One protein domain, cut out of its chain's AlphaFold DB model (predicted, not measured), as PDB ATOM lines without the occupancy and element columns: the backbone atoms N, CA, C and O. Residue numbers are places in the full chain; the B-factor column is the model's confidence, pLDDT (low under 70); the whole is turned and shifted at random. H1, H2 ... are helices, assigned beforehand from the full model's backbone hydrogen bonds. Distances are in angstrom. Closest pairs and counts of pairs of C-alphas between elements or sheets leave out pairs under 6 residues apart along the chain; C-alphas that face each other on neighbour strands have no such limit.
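What this domain is: This is residues 6 to 59 of the 62 residues of an uncharacterized protein of Candidatus Buchananbacteria bacterium RIFCSPHIGHO2_01_FULL_44_11 (UniProt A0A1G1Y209). The longest helix, H2, makes one arm of a flat, open V; the other arm is the long stretch of residues 6 to 32, with no named element, and the short helix H1 sits where the arms meet. The last part of H2 and the two residues after it, residues 51 to 59, stick out free, and the unnamed arm ends in a loop near residues 6 to 17. The printed part has 54 residues, with two named helices in the order H1, H2 and no named strand; the class is all helix, though 22 of the 54 residues are in named elements, under half. The whole is only just loose, close to extended, with a radius of gyration of the C-alphas of 14.9 A and spans of 39 by 31 by 12 A.

Where its parts are: H2 is residues 43 to 57, 21.4 A from its first C-alpha at (145.534, 168.033, 117.484) to its last at (141.101, 173.403, 137.687). H1 is residues 33 to 39 and begins at C-alpha 33, (137.315, 158.315, 111.836).

How they stand to each other: H2 and H1 only just touch, with 3 pairs of C-alphas within 8 A, and they touch only at the corner by their tight link of 3 residues. H2 touches H1 with residues 45 to 46 alone; the closest C-alphas are those of Leu 39 and Ser 46, 6.5 A apart. Their lines stand at a steep tilt of 61 degrees, the same way. In H2 every O i to N i+4 pair is within hydrogen-bond range; in H1 1 of 3 is, beside 2 of 4 O i to N i+3 pairs.

The domain as a whole: The two C-alphas farthest apart are those of Arg 10 and Asn 41, 39.6 A. The printed part has no cut. The model's confidence is low, under 70, at residues 9 to 12; the mean pLDDT of the printed part is 90.7.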
ATOM      1  N   ALA A   6     150.076 153.410 137.591       78.81
ATOM      2  CA  ALA A   6     150.360 154.771 138.032       78.81
ATOM      3  C   ALA A   6     149.595 155.201 139.301       78.81
ATOM      4  O   ALA A   6     150.053 156.098 139.994       78.81
ATOM      5  N   PHE A   7     148.466 154.570 139.647       82.19
ATOM      6  CA  PHE A   7     147.660 154.918 140.833       82.19
ATOM      7  C   PHE A   7     147.718 153.874 141.949       82.19
ATOM      8  O   PHE A   7     147.039 154.007 142.971       82.19
ATOM      9  N   ASN A   8     148.484 152.799 141.763       79.50
ATOM     10  CA  ASN A   8     148.615 151.758 142.767       79.50
ATOM     11  C   ASN A   8     149.786 152.078 143.700       79.50
ATOM     12  O   ASN A   8     150.879 151.548 143.528       79.50
ATOM     13  N   TRP A   9     149.531 152.914 144.710       68.00
ATOM     14  CA  TRP A   9     150.533 153.372 145.684       68.00
ATOM     15  C   TRP A   9     151.281 152.243 146.413       68.00
ATOM     16  O   TRP A   9     152.378 152.449 146.923       68.00
ATOM     17  N   ARG A  10     150.716 151.024 146.450       69.38
ATOM     18  CA  ARG A  10     151.388 149.844 147.016       69.38
ATOM     19  C   ARG A  10     152.604 149.402 146.188       69.38
ATOM     20  O   ARG A  10     153.397 148.606 146.676       69.38
ATOM     21  N   ARG A  11     152.759 149.887 144.947       66.88
ATOM     22  CA  ARG A  11     153.927 149.688 144.063       66.88
ATOM     23  C   ARG A  11     154.820 150.940 144.046       66.88
ATOM     24  O   ARG A  11     155.137 151.466 142.982       66.88
ATOM     25  N   TYR A  12     155.178 151.379 145.251       62.09
ATOM     26  CA  TYR A  12     155.757 152.673 145.637       62.09
ATOM     27  C   TYR A  12     156.771 153.304 144.659       62.09
ATOM     28  O   TYR A  12     156.683 154.503 144.425       62.09
ATOM     29  N   ASP A  13     157.655 152.531 144.016       71.69
ATOM     30  CA  ASP A  13     158.705 153.090 143.141       71.69
ATOM     31  C   ASP A  13     158.215 153.711 141.823       71.69
ATOM     32  O   ASP A  13     158.951 154.455 141.183       71.69
ATOM     33  N   HIS A  14     156.988 153.420 141.383       78.81
ATOM     34  CA  HIS A  14     156.517 153.866 140.061       78.81
ATOM     35  C   HIS A  14     155.063 154.350 140.051       78.81
ATOM     36  O   HIS A  14     154.431 154.467 138.997       78.81
ATOM     37  N   SER A  15     154.511 154.589 141.235       84.88
ATOM     38  CA  SER A  15     153.168 155.128 141.410       84.88
ATOM     39  C   SER A  15     153.221 156.612 141.743       84.88
ATOM     40  O   SER A  15     154.122 157.073 142.439       84.88
ATOM     41  N   ILE A  16     152.208 157.344 141.304       86.25
ATOM     42  CA  ILE A  16     151.978 158.732 141.688       86.25
ATOM     43  C   ILE A  16     151.758 158.795 143.206       86.25
ATOM     44  O   ILE A  16     151.092 157.931 143.787       86.25
ATOM     45  N   HIS A  17     152.315 159.824 143.846       86.44
ATOM     46  CA  HIS A  17     152.147 160.041 145.278       86.44
ATOM     47  C   HIS A  17     150.650 160.178 145.635       86.44
ATOM     48  O   HIS A  17     149.929 160.891 144.934       86.44
ATOM     49  N   PRO A  18     150.151 159.565 146.731       85.00
ATOM     50  CA  PRO A  18     148.716 159.542 147.048       85.00
ATOM     51  C   PRO A  18     148.045 160.911 147.210       85.00
ATOM     52  O   PRO A  18     146.829 161.013 147.083       85.00
ATOM     53  N   MET A  19     148.825 161.952 147.518       88.94
ATOM     54  CA  MET A  19     148.333 163.327 147.684       88.94
ATOM     55  C   MET A  19     148.445 164.186 146.418       88.94
ATOM     56  O   MET A  19     148.077 165.356 146.450       88.94
ATOM     57  N   THR A  20     148.952 163.641 145.313       89.50
ATOM     58  CA  THR A  20     149.028 164.358 144.037       89.50
ATOM     59  C   THR A  20     147.725 164.148 143.259       89.50
ATOM     60  O   THR A  20     147.401 163.000 142.941       89.50
ATOM     61  N   PRO A  21     146.973 165.211 142.909       91.38
ATOM     62  CA  PRO A  21     145.826 165.090 142.013       91.38
ATOM     63  C   PRO A  21     146.271 164.537 140.657       91.38
ATOM     64  O   PRO A  21     147.192 165.068 140.039       91.38
ATOM     65  N   ALA A  22     145.638 163.461 140.194       90.38
ATOM     66  CA  ALA A  22     146.001 162.830 138.932       90.38
ATOM     67  C   ALA A  22     144.820 162.081 138.304       90.38
ATOM     68  O   ALA A  22     143.992 161.493 139.002       90.38
ATOM     69  N   ILE A  23     144.777 162.075 136.970       91.19
ATOM     70  CA  ILE A  23     143.770 161.385 136.158       91.19
ATOM     71  C   ILE A  23     144.425 160.731 134.936       91.19
ATOM     72  O   ILE A  23     145.448 161.200 134.445       91.19
ATOM     73  N   ILE A  24     143.822 159.656 134.425       90.31
ATOM     74  CA  ILE A  24     144.064 159.200 133.051       90.31
ATOM     75  C   ILE A  24     142.914 159.738 132.214       90.31
ATOM     76  O   ILE A  24     141.765 159.340 132.413       90.31
ATOM     77  N   LEU A  25     143.234 160.632 131.287       91.62
ATOM     78  CA  LEU A  25     142.278 161.183 130.340       91.62
ATOM     79  C   LEU A  25     142.451 160.497 128.988       91.62
ATOM     80  O   LEU A  25     143.541 160.476 128.420       91.62
ATOM     81  N   LYS A  26     141.355 159.954 128.462       91.94
ATOM     82  CA  LYS A  26     141.287 159.470 127.087       91.94
ATOM     83  C   LYS A  26     140.544 160.503 126.250       91.94
ATOM     84  O   LYS A  26     139.367 160.738 126.487       91.94
ATOM     85  N   THR A  27     141.229 161.090 125.277       92.25
ATOM     86  CA  THR A  27     140.683 162.145 124.408       92.25
ATOM     87  C   THR A  27     139.900 161.601 123.207       92.25
ATOM     88  O   THR A  27     139.193 162.356 122.552       92.25
ATOM     89  N   GLY A  28     139.981 160.293 122.935       94.38
ATOM     90  CA  GLY A  28     139.185 159.588 121.924       94.38
ATOM     91  C   GLY A  28     139.815 158.252 121.514       94.38
ATOM     92  O   GLY A  28     140.647 157.689 122.237       94.38
ATOM     93  N   PHE A  29     139.407 157.719 120.365       96.62
ATOM     94  CA  PHE A  29     139.872 156.454 119.795       96.62
ATOM     95  C   PHE A  29     140.538 156.666 118.434       96.62
ATOM     96  O   PHE A  29     139.912 157.146 117.496       96.62
ATOM     97  N   LEU A  30     141.772 156.177 118.274       96.12
ATOM     98  CA  LEU A  30     142.474 156.231 116.985       96.12
ATOM     99  C   LEU A  30     141.801 155.396 115.887       96.12
ATOM    100  O   LEU A  30     142.078 155.606 114.717       96.12
ATOM    101  N   THR A  31     140.909 154.465 116.227       97.62
ATOM    102  CA  THR A  31     140.128 153.688 115.250       97.62
ATOM    103  C   THR A  31     138.856 154.402 114.785       97.62
ATOM    104  O   THR A  31     138.236 153.966 113.818       97.62
ATOM    105  N   SER A  32     138.447 155.486 115.453       97.81
ATOM    106  CA  SER A  32     137.272 156.277 115.084       97.81
ATOM    107  C   SER A  32     137.665 157.343 114.065       97.81
ATOM    108  O   SER A  32     138.422 158.257 114.382       97.81
ATOM    109  N   LEU A  33     137.107 157.274 112.853       97.75
ATOM    110  CA  LEU A  33     137.315 158.315 111.836       97.75
ATOM    111  C   LEU A  33     136.826 159.691 112.305       97.75
ATOM    112  O   LEU A  33     137.374 160.706 111.885       97.75
ATOM    113  N   ALA A  34     135.797 159.738 113.156       97.25
ATOM    114  CA  ALA A  34     135.312 160.990 113.724       97.25
ATOM    115  C   ALA A  34     136.341 161.589 114.692       97.25
ATOM    116  O   ALA A  34     136.673 162.764 114.570       97.25
ATOM    117  N   ASP A  35     136.902 160.771 115.583       97.56
ATOM    118  CA  ASP A  35     137.859 161.229 116.592       97.56
ATOM    119  C   ASP A  35     139.187 161.618 115.939       97.56
ATOM    120  O   ASP A  35     139.792 162.614 116.325       97.56
ATOM    121  N   GLN A  36     139.620 160.899 114.897       97.25
ATOM    122  CA  GLN A  36     140.827 161.232 114.130       97.25
ATOM    123  C   GLN A  36     140.786 162.651 113.542       97.25
ATOM    124  O   GLN A  36     141.833 163.295 113.445       97.25
ATOM    125  N   LYS A  37     139.600 163.185 113.204       97.69
ATOM    126  CA  LYS A  37     139.469 164.572 112.719       97.69
ATOM    127  C   LYS A  37     139.987 165.596 113.728       97.69
ATOM    128  O   LYS A  37     140.438 166.660 113.316       97.69
ATOM    129  N   ILE A  38     139.914 165.279 115.017       96.44
ATOM    130  CA  ILE A  38     140.409 166.125 116.103       96.44
ATOM    131  C   ILE A  38     141.793 165.638 116.537       96.44
ATOM    132  O   ILE A  38     142.735 166.411 116.550       96.44
ATOM    133  N   LEU A  39     141.951 164.349 116.839       96.06
ATOM    134  CA  LEU A  39     143.181 163.816 117.434       96.06
ATOM    135  C   LEU A  39     144.388 163.794 116.490       96.06
ATOM    136  O   LEU A  39     145.514 163.882 116.966       96.06
ATOM    137  N   ILE A  40     144.166 163.628 115.182       96.44
ATOM    138  CA  ILE A  40     145.240 163.521 114.182       96.44
ATOM    139  C   ILE A  40     145.273 164.761 113.295       96.44
ATOM    140  O   ILE A  40     146.335 165.335 113.087       96.44
ATOM    141  N   ASN A  41     144.117 165.176 112.774       97.50
ATOM    142  CA  ASN A  41     144.077 166.229 111.759       97.50
ATOM    143  C   ASN A  41     144.074 167.646 112.350       97.50
ATOM    144  O   ASN A  41     144.425 168.577 111.637       97.50
ATOM    145  N   ASN A  42     143.654 167.816 113.611       96.94
ATOM    146  CA  ASN A  42     143.612 169.112 114.306       96.94
ATOM    147  C   ASN A  42     143.982 168.960 115.797       96.94
ATOM    148  O   ASN A  42     143.166 169.292 116.672       96.94
ATOM    149  N   PRO A  43     145.164 168.398 116.116       95.69
ATOM    150  CA  PRO A  43     145.534 168.033 117.484       95.69
ATOM    151  C   PRO A  43     145.506 169.227 118.448       95.69
ATOM    152  O   PRO A  43     145.241 169.041 119.642       95.69
ATOM    153  N   GLU A  44     145.687 170.448 117.944       97.19
ATOM    154  CA  GLU A  44     145.618 171.699 118.699       97.19
ATOM    155  C   GLU A  44     144.281 171.857 119.426       97.19
ATOM    156  O   GLU A  44     144.274 172.313 120.565       97.19
ATOM    157  N   LEU A  45     143.161 171.426 118.832       95.94
ATOM    158  CA  LEU A  45     141.845 171.502 119.479       95.94
ATOM    159  C   LEU A  45     141.791 170.638 120.743       95.94
ATOM    160  O   LEU A  45     141.283 171.064 121.780       95.94
ATOM    161  N   SER A  46     142.353 169.426 120.675       94.88
ATOM    162  CA  SER A  46     142.438 168.546 121.843       94.88
ATOM    163  C   SER A  46     143.387 169.112 122.902       94.88
ATOM    164  O   SER A  46     143.061 169.095 124.088       94.88
ATOM    165  N   GLY A  47     144.515 169.691 122.477       95.31
ATOM    166  CA  GLY A  47     145.472 170.343 123.367       95.31
ATOM    167  C   GLY A  47     144.878 171.558 124.081       95.31
ATOM    168  O   GLY A  47     145.030 171.682 125.293       95.31
ATOM    169  N   GLN A  48     144.144 172.407 123.361       96.38
ATOM    170  CA  GLN A  48     143.445 173.567 123.920       96.38
ATOM    171  C   GLN A  48     142.392 173.152 124.946       96.38
ATOM    172  O   GLN A  48     142.336 173.743 126.021       96.38
ATOM    173  N   GLY A  49     141.608 172.108 124.660       94.56
ATOM    174  CA  GLY A  49     140.634 171.581 125.615       94.56
ATOM    175  C   GLY A  49     141.289 171.081 126.907       94.56
ATOM    176  O   GLY A  49     140.828 171.403 128.000       94.56
ATOM    177  N   VAL A  50     142.401 170.343 126.795       95.69
ATOM    178  CA  VAL A  50     143.154 169.855 127.965       95.69
ATOM    179  C   VAL A  50     143.781 171.009 128.748       95.69
ATOM    180  O   VAL A  50     143.662 171.048 129.970       95.69
ATOM    181  N   ALA A  51     144.421 171.959 128.066       96.00
ATOM    182  CA  ALA A  51     145.035 173.116 128.709       96.00
ATOM    183  C   ALA A  51     143.989 173.989 129.417       96.00
ATOM    184  O   ALA A  51     144.181 174.342 130.578       96.00
ATOM    185  N   GLY A  52     142.863 174.271 128.756       96.19
ATOM    186  CA  GLY A  52     141.750 175.030 129.326       96.19
ATOM    187  C   GLY A  52     141.205 174.386 130.600       96.19
ATOM    188  O   GLY A  52     141.077 175.062 131.616       96.19
ATOM    189  N   ALA A  53     140.996 173.066 130.589       94.44
ATOM    190  CA  ALA A  53     140.553 172.335 131.774       94.44
ATOM    191  C   ALA A  53     141.565 172.403 132.936       94.44
ATOM    192  O   ALA A  53     141.166 172.469 134.097       94.44
ATOM    193  N   ILE A  54     142.874 172.403 132.648       95.31
ATOM    194  CA  ILE A  54     143.918 172.560 133.674       95.31
ATOM    195  C   ILE A  54     143.902 173.979 134.248       95.31
ATOM    196  O   ILE A  54     143.965 174.134 135.465       95.31
ATOM    197  N   PHE A  55     143.803 175.006 133.402       96.69
ATOM    198  CA  PHE A  55     143.706 176.391 133.863       96.69
ATOM    199  C   PHE A  55     142.477 176.601 134.752       96.69
ATOM    200  O   PHE A  55     142.609 177.140 135.851       96.69
ATOM    201  N   GLU A  56     141.320 176.082 134.339       95.69
ATOM    202  CA  GLU A  56     140.090 176.114 135.133       95.69
ATOM    203  C   GLU A  56     140.255 175.380 136.473       95.69
ATOM    204  O   GLU A  56     139.936 175.936 137.523       95.69
ATOM    205  N   PHE A  57     140.829 174.172 136.466       94.75
ATOM    206  CA  PHE A  57     141.101 173.403 137.687       94.75
ATOM    207  C   PHE A  57     142.016 174.148 138.668       94.75
ATOM    208  O   PHE A  57     141.832 174.057 139.882       94.75
ATOM    209  N   LEU A  58     142.999 174.888 138.151       95.62
ATOM    210  CA  LEU A  58     143.923 175.689 138.954       95.62
ATOM    211  C   LEU A  58     143.342 177.051 139.371       95.62
ATOM    212  O   LEU A  58     144.000 177.777 140.115       95.62
ATOM    213  N   GLY A  59     142.141 177.414 138.908       95.06
ATOM    214  CA  GLY A  59     141.546 178.732 139.149       95.06
ATOM    215  C   GLY A  59     142.277 179.870 138.429       95.06
ATOM    216  O   GLY A  59     142.188 181.025 138.840       95.06
TER     217      GLY A  59